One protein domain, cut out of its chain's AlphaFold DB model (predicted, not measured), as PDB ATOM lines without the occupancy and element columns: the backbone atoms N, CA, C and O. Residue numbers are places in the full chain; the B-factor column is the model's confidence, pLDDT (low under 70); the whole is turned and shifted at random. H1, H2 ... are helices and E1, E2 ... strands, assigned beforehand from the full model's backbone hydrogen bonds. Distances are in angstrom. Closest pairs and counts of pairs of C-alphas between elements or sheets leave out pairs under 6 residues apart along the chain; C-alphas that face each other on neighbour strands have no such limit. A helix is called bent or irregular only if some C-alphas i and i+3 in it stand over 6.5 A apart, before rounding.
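Overview. This is residues 765 to 857 and 1025 to 1033 of the 1137 residues of the protein "Hypothetical protein" of Polarella glacialis (UniProt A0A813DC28). One strongly twisted sheet of five strands makes a wall, with the helix H2 packed over one face at the E2 edge and the E3 and E4 hairpin making the other edge. A long link with no named element, residues 814 to 828, leads from H2 to the small helix H3, which lies off the sheet. The printed part has 102 residues with three named helices and five named strands, in the order E1, E2, H1, H2, H3, E3, E4, E5. The sheet's order is E2, E1, E5, E3, E4, mixed, and the class is mixed, helices and strands. The whole is compact, with a radius of gyration of the C-alphas of 13.0 A and spans of 36 by 33 by 20 A.

Along the chain. E1, residues 766 to 775, is 28.0 A long and begins at C-alpha 766, (222.555, 188.954, 160.683). E2, residues 780 to 790, is 29.0 A long and bends by 58 degrees at residue 785. E5, residues 1025 to 1031, measures 19.3 A and ends at C-alpha 1031, (227.581, 195.064, 152.576). E3 is residues 836 to 843, 20.8 A, and E4 is residues 846 to 850, 12.6 A. H2, residues 803 to 813, is 16.2 A long and begins at C-alpha 803, (232.423, 201.024, 168.144). H1, residues 797 to 800, and H3, residues 829 to 832, measure 5.0 A each.

Arrangement. E2 and E1 are a hairpin, antiparallel at 158 degrees, with N 769 and O 787 2.8 A apart, within hydrogen-bond range. E1 and E5 are antiparallel at 147 degrees, with N 772 and O 1028 at 2.8 A. E5 and E3 are parallel at 42 degrees, with N 1029 and O 839 at 2.7 A. E3 and E4 are a hairpin, antiparallel at 155 degrees, with N 840 and O 848 at 2.8 A. E2 and E4 are the edge strands. H2 is on the sheet at a height over the sheet of 9.5 A, and the closest C-alphas of H2 and E2 are those of Arg 807 and Leu 784, 5.6 A apart. It lies over E2 and runs along the strands, at 16 degrees to E2 on the local plane. H2 is only just irregular: C-alphas 807 and 810 are 6.9 A apart. H1 only grazes the sheet, with residues 797 to 799. H1 and H2 are close but not clearly touching, the closest C-alphas being those of Met 798 and Val 804, 6.5 A apart. H3 is not on the sheet and is apart from H2. In H2, 5 of 7 O i to N i+4 pairs are within hydrogen-bond range; H1 and H3 are too short for such a pair.

Size, cuts and confidence. The two C-alphas farthest apart, those of Gln 765 and Lys 815, are 37.3 A apart. Residues 858 to 1024 are not printed, and C-alphas 857 and 1025 are 23.8 A apart across this cut, which lies in the link from E4 to E5. Of the links that are printed whole, H2 to H3 is long. The mean pLDDT of the printed part is 73.2, and 31 residues are under 70: residues 822 to 835, 841 to 846, 856 to 857 and 1025 to 1033.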
ATOM      1  N   GLN A 765     219.161 186.900 158.959       79.62
ATOM      2  CA  GLN A 765     218.936 187.660 160.200       79.62
ATOM      3  C   GLN A 765     220.090 188.600 160.579       79.62
ATOM      4  O   GLN A 765     219.839 189.674 161.132       79.62
ATOM      5  N   VAL A 766     221.339 188.228 160.289       82.12
ATOM      6  CA  VAL A 766     222.555 188.954 160.683       82.12
ATOM      7  C   VAL A 766     223.389 189.267 159.446       82.12
ATOM      8  O   VAL A 766     223.630 188.406 158.607       82.12
ATOM      9  N   MET A 767     223.856 190.510 159.332       80.44
ATOM     10  CA  MET A 767     224.669 190.957 158.198       80.44
ATOM     11  C   MET A 767     226.102 191.230 158.644       80.44
ATOM     12  O   MET A 767     226.321 191.833 159.697       80.44
ATOM     13  N   LEU A 768     227.072 190.849 157.809       86.06
ATOM     14  CA  LEU A 768     228.469 191.253 157.955       86.06
ATOM     15  C   LEU A 768     228.733 192.526 157.138       86.06
ATOM     16  O   LEU A 768     228.445 192.583 155.940       86.06
ATOM     17  N   LEU A 769     229.313 193.528 157.794       85.56
ATOM     18  CA  LEU A 769     229.757 194.788 157.209       85.56
ATOM     19  C   LEU A 769     231.283 194.876 157.274       85.56
ATOM     20  O   LEU A 769     231.876 194.667 158.336       85.56
ATOM     21  N   VAL A 770     231.918 195.251 156.163       85.81
ATOM     22  CA  VAL A 770     233.301 195.753 156.174       85.81
ATOM     23  C   VAL A 770     233.214 197.274 156.204       85.81
ATOM     24  O   VAL A 770     232.603 197.888 155.327       85.81
ATOM     25  N   VAL A 771     233.759 197.886 157.255       86.31
ATOM     26  CA  VAL A 771     233.557 199.309 157.547       86.31
ATOM     27  C   VAL A 771     234.813 200.098 157.210       86.31
ATOM     28  O   VAL A 771     235.899 199.796 157.704       86.31
ATOM     29  N   LYS A 772     234.657 201.159 156.420       86.38
ATOM     30  CA  LYS A 772     235.703 202.132 156.108       86.38
ATOM     31  C   LYS A 772     235.297 203.522 156.581       86.38
ATOM     32  O   LYS A 772     234.128 203.902 156.540       86.38
ATOM     33  N   TYR A 773     236.275 204.316 156.988       85.50
ATOM     34  CA  TYR A 773     236.092 205.732 157.283       85.50
ATOM     35  C   TYR A 773     236.835 206.576 156.254       85.50
ATOM     36  O   TYR A 773     238.031 206.377 156.031       85.50
ATOM     37  N   PHE A 774     236.131 207.530 155.646       84.19
ATOM     38  CA  PHE A 774     236.734 208.576 154.836       84.19
ATOM     39  C   PHE A 774     236.847 209.851 155.671       84.19
ATOM     40  O   PHE A 774     235.856 210.354 156.197       84.19
ATOM     41  N   CYS A 775     238.062 210.386 155.785       82.75
ATOM     42  CA  CYS A 775     238.322 211.662 156.440       82.75
ATOM     43  C   CYS A 775     238.344 212.788 155.392       82.75
ATOM     44  O   CYS A 775     239.320 212.865 154.641       82.75
ATOM     45  N   PRO A 776     237.359 213.707 155.347       78.12
ATOM     46  CA  PRO A 776     237.370 214.806 154.375       78.12
ATOM     47  C   PRO A 776     238.589 215.733 154.514       78.12
ATOM     48  O   PRO A 776     239.070 216.285 153.523       78.12
ATOM     49  N   GLN A 777     239.115 215.877 155.737       78.75
ATOM     50  CA  GLN A 777     240.218 216.778 156.072       78.75
ATOM     51  C   GLN A 777     241.585 216.240 155.615       78.75
ATOM     52  O   GLN A 777     242.383 217.008 155.081       78.75
ATOM     53  N   THR A 778     241.864 214.938 155.784       80.62
ATOM     54  CA  THR A 778     243.111 214.305 155.292       80.62
ATOM     55  C   THR A 778     242.958 213.664 153.909       80.62
ATOM     56  O   THR A 778     243.953 213.278 153.302       80.62
ATOM     57  N   ARG A 779     241.721 213.568 153.396       81.69
ATOM     58  CA  ARG A 779     241.323 212.865 152.160       81.69
ATOM     59  C   ARG A 779     241.766 211.398 152.113       81.69
ATOM     60  O   ARG A 779     241.968 210.846 151.035       81.69
ATOM     61  N   LYS A 780     241.908 210.765 153.282       81.88
ATOM     62  CA  LYS A 780     242.311 209.363 153.423       81.88
ATOM     63  C   LYS A 780     241.100 208.469 153.706       81.88
ATOM     64  O   LYS A 780     240.233 208.836 154.498       81.88
ATOM     65  N   ILE A 781     241.089 207.290 153.085       83.75
ATOM     66  CA  ILE A 781     240.205 206.167 153.420       83.75
ATOM     67  C   ILE A 781     240.999 205.191 154.299       83.75
ATOM     68  O   ILE A 781     242.104 204.793 153.919       83.75
ATOM     69  N   VAL A 782     240.451 204.805 155.452       84.88
ATOM     70  CA  VAL A 782     241.007 203.768 156.342       84.88
ATOM     71  C   VAL A 782     239.964 202.688 156.621       84.88
ATOM     72  O   VAL A 782     238.787 203.001 156.795       84.88
ATOM     73  N   THR A 783     240.379 201.422 156.672       86.88
ATOM     74  CA  THR A 783     239.483 200.297 156.986       86.88
ATOM     75  C   THR A 783     239.464 200.065 158.498       86.88
ATOM     76  O   THR A 783     240.502 199.819 159.105       86.88
ATOM     77  N   LEU A 784     238.283 200.168 159.115       83.31
ATOM     78  CA  LEU A 784     238.071 200.037 160.565       83.31
ATOM     79  C   LEU A 784     237.872 198.584 161.025       83.31
ATOM     80  O   LEU A 784     237.885 198.318 162.228       83.31
ATOM     81  N   GLY A 785     237.672 197.665 160.078       83.62
ATOM     82  CA  GLY A 785     237.507 196.234 160.320       83.62
ATOM     83  C   GLY A 785     236.099 195.731 160.002       83.62
ATOM     84  O   GLY A 785     235.427 196.239 159.099       83.62
ATOM     85  N   CYS A 786     235.671 194.711 160.738       87.06
ATOM     86  CA  CYS A 786     234.419 193.995 160.530       87.06
ATOM     87  C   CYS A 786     233.417 194.314 161.642       87.06
ATOM     88  O   CYS A 786     233.732 194.233 162.828       87.06
ATOM     89  N   HIS A 787     232.179 194.616 161.258       84.81
ATOM     90  CA  HIS A 787     231.062 194.770 162.185       84.81
ATOM     91  C   HIS A 787     229.919 193.849 161.760       84.81
ATOM     92  O   HIS A 787     229.649 193.716 160.569       84.81
ATOM     93  N   TYR A 788     229.238 193.222 162.715       86.50
ATOM     94  CA  TYR A 788     228.029 192.448 162.447       86.50
ATOM     95  C   TYR A 788     226.864 192.956 163.288       86.50
ATOM     96  O   TYR A 788     227.025 193.273 164.470       86.50
ATOM     97  N   MET A 789     225.694 193.046 162.658       84.19
ATOM     98  CA  MET A 789     224.475 193.571 163.270       84.19
ATOM     99  C   MET A 789     223.216 192.920 162.667       84.19
ATOM    100  O   MET A 789     223.263 192.455 161.522       84.19
ATOM    101  N   PRO A 790     222.091 192.885 163.404       83.12
ATOM    102  CA  PRO A 790     220.809 192.419 162.885       83.12
ATOM    103  C   PRO A 790     220.335 193.212 161.659       83.12
ATOM    104  O   PRO A 790     220.465 194.436 161.602       83.12
ATOM    105  N   SER A 791     219.705 192.535 160.695       79.56
ATOM    106  CA  SER A 791     219.206 193.147 159.447       79.56
ATOM    107  C   SER A 791     218.084 194.183 159.647       79.56
ATOM    108  O   SER A 791     217.803 194.992 158.755       79.56
ATOM    109  N   ASN A 792     217.477 194.196 160.841       80.50
ATOM    110  CA  ASN A 792     216.435 195.124 161.280       80.50
ATOM    111  C   ASN A 792     216.945 196.309 162.133       80.50
ATOM    112  O   ASN A 792     216.138 197.168 162.493       80.50
ATOM    113  N   GLU A 793     218.245 196.398 162.429       83.12
ATOM    114  CA  GLU A 793     218.833 197.512 163.183       83.12
ATOM    115  C   GLU A 793     219.306 198.649 162.254       83.12
ATOM    116  O   GLU A 793     219.728 198.425 161.119       83.12
ATOM    117  N   ALA A 794     219.213 199.900 162.718       82.50
ATOM    118  CA  ALA A 794     219.650 201.071 161.957       82.50
ATOM    119  C   ALA A 794     221.163 201.305 162.096       82.50
ATOM    120  O   ALA A 794     221.700 201.264 163.200       82.50
ATOM    121  N   LEU A 795     221.834 201.641 160.988       79.44
ATOM    122  CA  LEU A 795     223.300 201.778 160.893       79.44
ATOM    123  C   LEU A 795     223.925 202.731 161.936       79.44
ATOM    124  O   LEU A 795     225.055 202.520 162.372       79.44
ATOM    125  N   ILE A 796     223.187 203.751 162.386       80.06
ATOM    126  CA  ILE A 796     223.623 204.666 163.454       80.06
ATOM    127  C   ILE A 796     223.813 203.974 164.824       80.06
ATOM    128  O   ILE A 796     224.461 204.546 165.699       80.06
ATOM    129  N   GLY A 797     223.296 202.756 165.031       78.12
ATOM    130  CA  GLY A 797     223.525 201.953 166.243       78.12
ATOM    131  C   GLY A 797     225.016 201.730 166.510       78.12
ATOM    132  O   GLY A 797     225.511 202.095 167.572       78.12
ATOM    133  N   MET A 798     225.762 201.306 165.484       80.62
ATOM    134  CA  MET A 798     227.222 201.120 165.509       80.62
ATOM    135  C   MET A 798     228.000 202.386 165.936       80.62
ATOM    136  O   MET A 798     229.068 202.294 166.546       80.62
ATOM    137  N   VAL A 799     227.468 203.579 165.637       78.56
ATOM    138  CA  VAL A 799     228.032 204.868 166.083       78.56
ATOM    139  C   VAL A 799     227.648 205.155 167.539       78.56
ATOM    140  O   VAL A 799     228.507 205.528 168.335       78.56
ATOM    141  N   LYS A 800     226.375 204.955 167.904       76.44
ATOM    142  CA  LYS A 800     225.835 205.210 169.254       76.44
ATOM    143  C   LYS A 800     226.418 204.280 170.326       76.44
ATOM    144  O   LYS A 800     226.589 204.719 171.458       76.44
ATOM    145  N   ASP A 801     226.769 203.046 169.968       74.25
ATOM    146  CA  ASP A 801     227.488 202.099 170.834       74.25
ATOM    147  C   ASP A 801     228.997 202.402 170.962       74.25
ATOM    148  O   ASP A 801     229.700 201.733 171.717       74.25
ATOM    149  N   GLY A 802     229.517 203.402 170.239       75.75
ATOM    150  CA  GLY A 802     230.910 203.856 170.330       75.75
ATOM    151  C   GLY A 802     231.933 203.041 169.527       75.75
ATOM    152  O   GLY A 802     233.084 203.469 169.431       75.75
ATOM    153  N   TRP A 803     231.533 201.930 168.894       83.12
ATOM    154  CA  TRP A 803     232.423 201.024 168.144       83.12
ATOM    155  C   TRP A 803     233.248 201.750 167.070       83.12
ATOM    156  O   TRP A 803     234.457 201.538 166.963       83.12
ATOM    157  N   VAL A 804     232.621 202.667 166.317       81.19
ATOM    158  CA  VAL A 804     233.322 203.467 165.291       81.19
ATOM    159  C   VAL A 804     234.439 204.302 165.915       81.19
ATOM    160  O   VAL A 804     235.532 204.362 165.365       81.19
ATOM    161  N   TRP A 805     234.201 204.923 167.073       80.94
ATOM    162  CA  TRP A 805     235.203 205.755 167.743       80.94
ATOM    163  C   TRP A 805     236.343 204.918 168.336       80.94
ATOM    164  O   TRP A 805     237.506 205.300 168.212       80.94
ATOM    165  N   GLU A 806     236.033 203.750 168.904       81.31
ATOM    166  CA  GLU A 806     237.034 202.799 169.403       81.31
ATOM    167  C   GLU A 806     237.989 202.340 168.288       81.31
ATOM    168  O   GLU A 806     239.209 202.415 168.455       81.31
ATOM    169  N   ARG A 807     237.450 201.938 167.126       82.12
ATOM    170  CA  ARG A 807     238.244 201.532 165.952       82.12
ATOM    171  C   ARG A 807     238.953 202.701 165.257       82.12
ATOM    172  O   ARG A 807     240.016 202.494 164.681       82.12
ATOM    173  N   LEU A 808     238.402 203.918 165.300       82.81
ATOM    174  CA  LEU A 808     238.992 205.097 164.650       82.81
ATOM    175  C   LEU A 808     240.160 205.698 165.445       82.81
ATOM    176  O   LEU A 808     241.092 206.243 164.852       82.81
ATOM    177  N   LYS A 809     240.129 205.592 166.781       81.69
ATOM    178  CA  LYS A 809     241.110 206.219 167.677       81.69
ATOM    179  C   LYS A 809     242.584 205.961 167.293       81.69
ATOM    180  O   LYS A 809     243.320 206.946 167.251       81.69
ATOM    181  N   PRO A 810     243.042 204.736 166.954       82.88
ATOM    182  CA  PRO A 810     244.436 204.503 166.561       82.88
ATOM    183  C   PRO A 810     244.889 205.333 165.350       82.88
ATOM    184  O   PRO A 810     246.016 205.820 165.343       82.88
ATOM    185  N   PHE A 811     244.008 205.558 164.367       82.81
ATOM    186  CA  PHE A 811     244.296 206.359 163.166       82.81
ATOM    187  C   PHE A 811     244.302 207.876 163.437       82.81
ATOM    188  O   PHE A 811     244.912 208.647 162.693       82.81
ATOM    189  N   VAL A 812     243.630 208.314 164.507       83.44
ATOM    190  CA  VAL A 812     243.687 209.696 165.013       83.44
ATOM    191  C   VAL A 812     244.959 209.904 165.839       83.44
ATOM    192  O   VAL A 812     245.670 210.887 165.631       83.44
ATOM    193  N   ASP A 813     245.299 208.948 166.709       84.12
ATOM    194  CA  ASP A 813     246.537 208.955 167.500       84.12
ATOM    195  C   ASP A 813     247.791 208.880 166.590       84.12
ATOM    196  O   ASP A 813     248.791 209.551 166.863       84.12
ATOM    197  N   SER A 814     247.730 208.152 165.460       82.50
ATOM    198  CA  SER A 814     248.784 208.120 164.425       82.50
ATOM    199  C   SER A 814     248.800 209.340 163.487       82.50
ATOM    200  O   SER A 814     249.770 209.533 162.751       82.50
ATOM    201  N   LYS A 815     247.772 210.204 163.549       80.06
ATOM    202  CA  LYS A 815     247.549 211.394 162.696       80.06
ATOM    203  C   LYS A 815     247.296 211.108 161.211       80.06
ATOM    204  O   LYS A 815     247.427 212.007 160.380       80.06
ATOM    205  N   GLU A 816     246.905 209.889 160.860       78.12
ATOM    206  CA  GLU A 816     246.450 209.546 159.505       78.12
ATOM    207  C   GLU A 816     245.056 210.118 159.196       78.12
ATOM    208  O   GLU A 816     244.707 210.376 158.038       78.12
ATOM    209  N   VAL A 817     244.267 210.329 160.249       82.56
ATOM    210  CA  VAL A 817     242.900 210.841 160.225       82.56
ATOM    211  C   VAL A 817     242.775 212.020 161.194       82.56
ATOM    212  O   VAL A 817     243.342 212.009 162.286       82.56
ATOM    213  N   ALA A 818     242.026 213.054 160.803       79.56
ATOM    214  CA  ALA A 818     241.691 214.159 161.697       79.56
ATOM    215  C   ALA A 818     240.664 213.716 162.763       79.56
ATOM    216  O   ALA A 818     239.767 212.932 162.443       79.56
ATOM    217  N   PRO A 819     240.745 214.217 164.011       76.44
ATOM    218  CA  PRO A 819     239.752 213.905 165.034       76.44
ATOM    219  C   PRO A 819     238.348 214.372 164.596       76.44
ATOM    220  O   PRO A 819     238.223 215.487 164.081       76.44
ATOM    221  N   PRO A 820     237.296 213.558 164.803       73.50
ATOM    222  CA  PRO A 820     235.921 213.940 164.488       73.50
ATOM    223  C   PRO A 820     235.450 215.098 165.381       73.50
ATOM    224  O   PRO A 820     235.956 215.300 166.490       73.50
ATOM    225  N   THR A 821     234.474 215.871 164.903       72.38
ATOM    226  CA  THR A 821     233.996 217.061 165.622       72.38
ATOM    227  C   THR A 821     233.223 216.682 166.897       72.38
ATOM    228  O   THR A 821     232.647 215.593 166.977       72.38
ATOM    229  N   PRO A 822     233.143 217.565 167.915       63.59
ATOM    230  CA  PRO A 822     232.405 217.271 169.150       63.59
ATOM    231  C   PRO A 822     230.918 216.945 168.939       63.59
ATOM    232  O   PRO A 822     230.315 216.278 169.775       63.59
ATOM    233  N   GLU A 823     230.319 217.383 167.826       63.03
ATOM    234  CA  GLU A 823     228.926 217.070 167.490       63.03
ATOM    235  C   GLU A 823     228.762 215.644 166.926       63.03
ATOM    236  O   GLU A 823     227.743 215.003 167.186       63.03
ATOM    237  N   MET A 824     229.789 215.100 166.258       63.59
ATOM    238  CA  MET A 824     229.843 213.697 165.811       63.59
ATOM    239  C   MET A 824     229.999 212.695 166.966       63.59
ATOM    240  O   MET A 824     229.621 211.535 166.813       63.59
ATOM    241  N   LEU A 825     230.554 213.126 168.104       61.72
ATOM    242  CA  LEU A 825     230.760 212.304 169.308       61.72
ATOM    243  C   LEU A 825     229.696 212.542 170.400       61.72
ATOM    244  O   LEU A 825     229.854 212.091 171.534       61.72
ATOM    245  N   SER A 826     228.620 213.269 170.086       60.88
ATOM    246  CA  SER A 826     227.580 213.610 171.059       60.88
ATOM    247  C   SER A 826     226.703 212.412 171.442       60.88
ATOM    248  O   SER A 826     226.321 211.606 170.592       60.88
ATOM    249  N   SER A 827     226.297 212.346 172.715       53.38
ATOM    250  CA  SER A 827     225.251 211.434 173.198       53.38
ATOM    251  C   SER A 827     223.827 211.943 172.922       53.38
ATOM    252  O   SER A 827     222.874 211.171 173.027       53.38
ATOM    253  N   ASP A 828     223.658 213.223 172.559       55.50
ATOM    254  CA  ASP A 828     222.374 213.785 172.112       55.50
ATOM    255  C   ASP A 828     222.072 213.287 170.691       55.50
ATOM    256  O   ASP A 828     222.383 213.936 169.688       55.50
ATOM    257  N   GLY A 829     221.467 212.098 170.613       55.09
ATOM    258  CA  GLY A 829     221.356 211.309 169.382       55.09
ATOM    259  C   GLY A 829     220.689 212.002 168.187       55.09
ATOM    260  O   GLY A 829     220.887 211.557 167.060       55.09
ATOM    261  N   THR A 830     219.950 213.097 168.386       55.03
ATOM    262  CA  THR A 830     219.372 213.908 167.299       55.03
ATOM    263  C   THR A 830     220.405 214.740 166.536       55.03
ATOM    264  O   THR A 830     220.204 214.974 165.345       55.03
ATOM    265  N   LYS A 831     221.505 215.161 167.181       55.31
ATOM    266  CA  LYS A 831     222.636 215.839 166.522       55.31
ATOM    267  C   LYS A 831     223.560 214.839 165.838       55.31
ATOM    268  O   LYS A 831     223.889 215.006 164.668       55.31
ATOM    269  N   THR A 832     223.913 213.767 166.545       59.09
ATOM    270  CA  THR A 832     224.784 212.693 166.051       59.09
ATOM    271  C   THR A 832     224.230 212.087 164.758       59.09
ATOM    272  O   THR A 832     224.954 211.900 163.789       59.09
ATOM    273  N   GLU A 833     222.912 211.889 164.685       58.75
ATOM    274  CA  GLU A 833     222.195 211.423 163.488       58.75
ATOM    275  C   GLU A 833     222.183 212.386 162.278       58.75
ATOM    276  O   GLU A 833     221.628 212.026 161.237       58.75
ATOM    277  N   ALA A 834     222.709 213.606 162.407       58.88
ATOM    278  CA  ALA A 834     222.873 214.566 161.311       58.88
ATOM    279  C   ALA A 834     224.351 214.824 160.956       58.88
ATOM    280  O   ALA A 834     224.627 215.423 159.922       58.88
ATOM    281  N   ALA A 835     225.291 214.367 161.793       65.56
ATOM    282  CA  ALA A 835     226.726 214.629 161.661       65.56
ATOM    283  C   ALA A 835     227.524 213.483 160.997       65.56
ATOM    284  O   ALA A 835     228.742 213.589 160.842       65.56
ATOM    285  N   TRP A 836     226.846 212.398 160.616       72.75
ATOM    286  CA  TRP A 836     227.434 211.205 160.004       72.75
ATOM    287  C   TRP A 836     226.699 210.833 158.714       72.75
ATOM    288  O   TRP A 836     225.498 210.554 158.737       72.75
ATOM    289  N   GLU A 837     227.430 210.775 157.602       75.31
ATOM    290  CA  GLU A 837     226.929 210.203 156.348       75.31
ATOM    291  C   GLU A 837     227.310 208.724 156.229       75.31
ATOM    292  O   GLU A 837     228.436 208.341 156.554       75.31
ATOM    293  N   CYS A 838     226.392 207.902 155.713       77.00
ATOM    294  CA  CYS A 838     226.647 206.504 155.376       77.00
ATOM    295  C   CYS A 838     226.542 206.308 153.862       77.00
ATOM    296  O   CYS A 838     225.522 206.630 153.258       77.00
ATOM    297  N   TRP A 839     227.572 205.732 153.259       76.19
ATOM    298  CA  TRP A 839     227.602 205.388 151.839       76.19
ATOM    299  C   TRP A 839     227.764 203.877 151.695       76.19
ATOM    300  O   TRP A 839     228.522 203.279 152.448       76.19
ATOM    301  N   GLU A 840     227.063 203.259 150.753       73.62
ATOM    302  CA  GLU A 840     227.357 201.905 150.286       73.62
ATOM    303  C   GLU A 840     228.376 201.978 149.146       73.62
ATOM    304  O   GLU A 840     228.245 202.817 148.253       73.62
ATOM    305  N   GLU A 841     229.401 201.128 149.194       67.81
ATOM    306  CA  GLU A 841     230.513 201.100 148.241       67.81
ATOM    307  C   GLU A 841     230.688 199.683 147.673       67.81
ATOM    308  O   GLU A 841     230.960 198.740 148.420       67.81
ATOM    309  N   PHE A 842     230.583 199.531 146.348       61.09
ATOM    310  CA  PHE A 842     230.937 198.282 145.655       61.09
ATOM    311  C   PHE A 842     232.225 198.393 144.826       61.09
ATOM    312  O   PHE A 842     232.914 197.391 144.640       61.09
ATOM    313  N   ASN A 843     232.524 199.588 144.308       62.81
ATOM    314  CA  ASN A 843     233.769 200.005 143.646       62.81
ATOM    315  C   ASN A 843     233.733 201.538 143.427       62.81
ATOM    316  O   ASN A 843     232.735 202.181 143.750       62.81
ATOM    317  N   GLU A 844     234.780 202.121 142.830       61.75
ATOM    318  CA  GLU A 844     234.903 203.573 142.573       61.75
ATOM    319  C   GLU A 844     233.769 204.198 141.730       61.75
ATOM    320  O   GLU A 844     233.597 205.416 141.737       61.75
ATOM    321  N   LEU A 845     233.008 203.389 140.982       63.25
ATOM    322  CA  LEU A 845     231.942 203.832 140.073       63.25
ATOM    323  C   LEU A 845     230.526 203.516 140.588       63.25
ATOM    324  O   LEU A 845     229.552 203.960 139.981       63.25
ATOM    325  N   ASP A 846     230.404 202.763 141.683       65.75
ATOM    326  CA  ASP A 846     229.137 202.321 142.277       65.75
ATOM    327  C   ASP A 846     229.143 202.622 143.786       65.75
ATOM    328  O   ASP A 846     229.372 201.755 144.637       65.75
ATOM    329  N   MET A 847     228.958 203.915 144.081       70.62
ATOM    330  CA  MET A 847     228.772 204.479 145.419       70.62
ATOM    331  C   MET A 847     227.339 204.994 145.575       70.62
ATOM    332  O   MET A 847     226.871 205.788 144.755       70.62
ATOM    333  N   GLN A 848     226.653 204.604 146.650       74.25
ATOM    334  CA  GLN A 848     225.240 204.936 146.869       74.25
ATOM    335  C   GLN A 848     225.019 205.499 148.282       74.25
ATOM    336  O   GLN A 848     225.293 204.837 149.279       74.25
ATOM    337  N   LEU A 849     224.514 206.731 148.393       74.31
ATOM    338  CA  LEU A 849     224.222 207.360 149.688       74.31
ATOM    339  C   LEU A 849     223.054 206.635 150.385       74.31
ATOM    340  O   LEU A 849     221.939 206.607 149.858       74.31
ATOM    341  N   ARG A 850     223.280 206.093 151.588       71.94
ATOM    342  CA  ARG A 850     222.269 205.396 152.403       71.94
ATOM    343  C   ARG A 850     221.947 206.161 153.692       71.94
ATOM    344  O   ARG A 850     222.764 206.877 154.265       71.94
ATOM    345  N   SER A 851     220.716 206.014 154.182       74.12
ATOM    346  CA  SER A 851     220.273 206.716 155.392       74.12
ATOM    347  C   SER A 851     220.726 205.991 156.661       74.12
ATOM    348  O   SER A 851     220.205 204.924 156.979       74.12
ATOM    349  N   ALA A 852     221.603 206.620 157.450       71.00
ATOM    350  CA  ALA A 852     222.072 206.097 158.741       71.00
ATOM    351  C   ALA A 852     220.936 205.740 159.732       71.00
ATOM    352  O   ALA A 852     221.125 204.946 160.653       71.00
ATOM    353  N   LYS A 853     219.744 206.328 159.547       70.31
ATOM    354  CA  LYS A 853     218.567 206.163 160.414       70.31
ATOM    355  C   LYS A 853     217.668 204.974 160.051       70.31
ATOM    356  O   LYS A 853     216.691 204.740 160.758       70.31
ATOM    357  N   LYS A 854     217.932 204.261 158.949       71.88
ATOM    358  CA  LYS A 854     217.084 203.155 158.474       71.88
ATOM    359  C   LYS A 854     217.773 201.796 158.637       71.88
ATOM    360  O   LYS A 854     218.990 201.722 158.464       71.88
ATOM    361  N   PRO A 855     217.012 200.721 158.913       70.62
ATOM    362  CA  PRO A 855     217.494 199.358 158.745       70.62
ATOM    363  C   PRO A 855     217.751 199.034 157.280       70.62
ATOM    364  O   PRO A 855     216.998 199.464 156.402       70.62
ATOM    365  N   LEU A 856     218.783 198.240 157.018       64.94
ATOM    366  CA  LEU A 856     219.256 197.990 155.659       64.94
ATOM    367  C   LEU A 856     218.244 197.193 154.822       64.94
ATOM    368  O   LEU A 856     217.934 197.578 153.696       64.94
ATOM    369  N   ALA A 857     217.622 196.172 155.422       58.09
ATOM    370  CA  ALA A 857     216.590 195.348 154.788       58.09
ATOM    371  C   ALA A 857     215.289 196.111 154.440       58.09
ATOM    372  O   ALA A 857     214.387 195.557 153.809       58.09
ATOM    373  N   GLY A1025     231.555 213.873 159.114       52.44
ATOM    374  CA  GLY A1025     232.392 212.726 158.742       52.44
ATOM    375  C   GLY A1025     231.633 211.658 157.960       52.44
ATOM    376  O   GLY A1025     230.435 211.443 158.161       52.44
ATOM    377  N   THR A1026     232.354 210.957 157.085       57.97
ATOM    378  CA  THR A1026     231.773 210.031 156.108       57.97
ATOM    379  C   THR A1026     232.205 208.595 156.402       57.97
ATOM    380  O   THR A1026     233.393 208.266 156.358       57.97
ATOM    381  N   VAL A1027     231.243 207.712 156.669       55.22
ATOM    382  CA  VAL A1027     231.472 206.263 156.764       55.22
ATOM    383  C   VAL A1027     231.074 205.623 155.442       55.22
ATOM    384  O   VAL A1027     229.953 205.808 154.965       55.22
ATOM    385  N   MET A1028     231.986 204.848 154.867       55.97
ATOM    386  CA  MET A1028     231.715 204.011 153.705       55.97
ATOM    387  C   MET A1028     231.588 202.565 154.189       55.97
ATOM    388  O   MET A1028     232.450 202.038 154.890       55.97
ATOM    389  N   LEU A1029     230.457 201.952 153.882       52.88
ATOM    390  CA  LEU A1029     230.066 200.619 154.301       52.88
ATOM    391  C   LEU A1029     230.071 199.719 153.080       52.88
ATOM    392  O   LEU A1029     229.481 200.051 152.053       52.88
ATOM    393  N   GLN A1030     230.666 198.545 153.219       50.53
ATOM    394  CA  GLN A1030     230.497 197.484 152.249       50.53
ATOM    395  C   GLN A1030     229.673 196.355 152.859       50.53
ATOM    396  O   GLN A1030     229.925 195.913 153.983       50.53
ATOM    397  N   ILE A1031     228.674 195.910 152.102       47.75
ATOM    398  CA  ILE A1031     227.581 195.064 152.576       47.75
ATOM    399  C   ILE A1031     227.524 193.776 151.741       47.75
ATOM    400  O   ILE A1031     227.563 193.811 150.510       47.75
ATOM    401  N   GLY A1032     227.362 192.625 152.402       42.44
ATOM    402  CA  GLY A1032     227.024 191.356 151.748       42.44
ATOM    403  C   GLY A1032     225.576 190.924 152.006       42.44
ATOM    404  O   GLY A1032     225.302 190.366 153.057       42.44
ATOM    405  N   ILE A1033     224.658 191.120 151.043       39.12
ATOM    406  CA  ILE A1033     223.248 190.660 151.150       39.12
ATOM    407  C   ILE A1033     222.988 189.427 150.270       39.12
ATOM    408  O   ILE A1033     223.046 189.508 149.034       39.12
TER     409      ILE A1033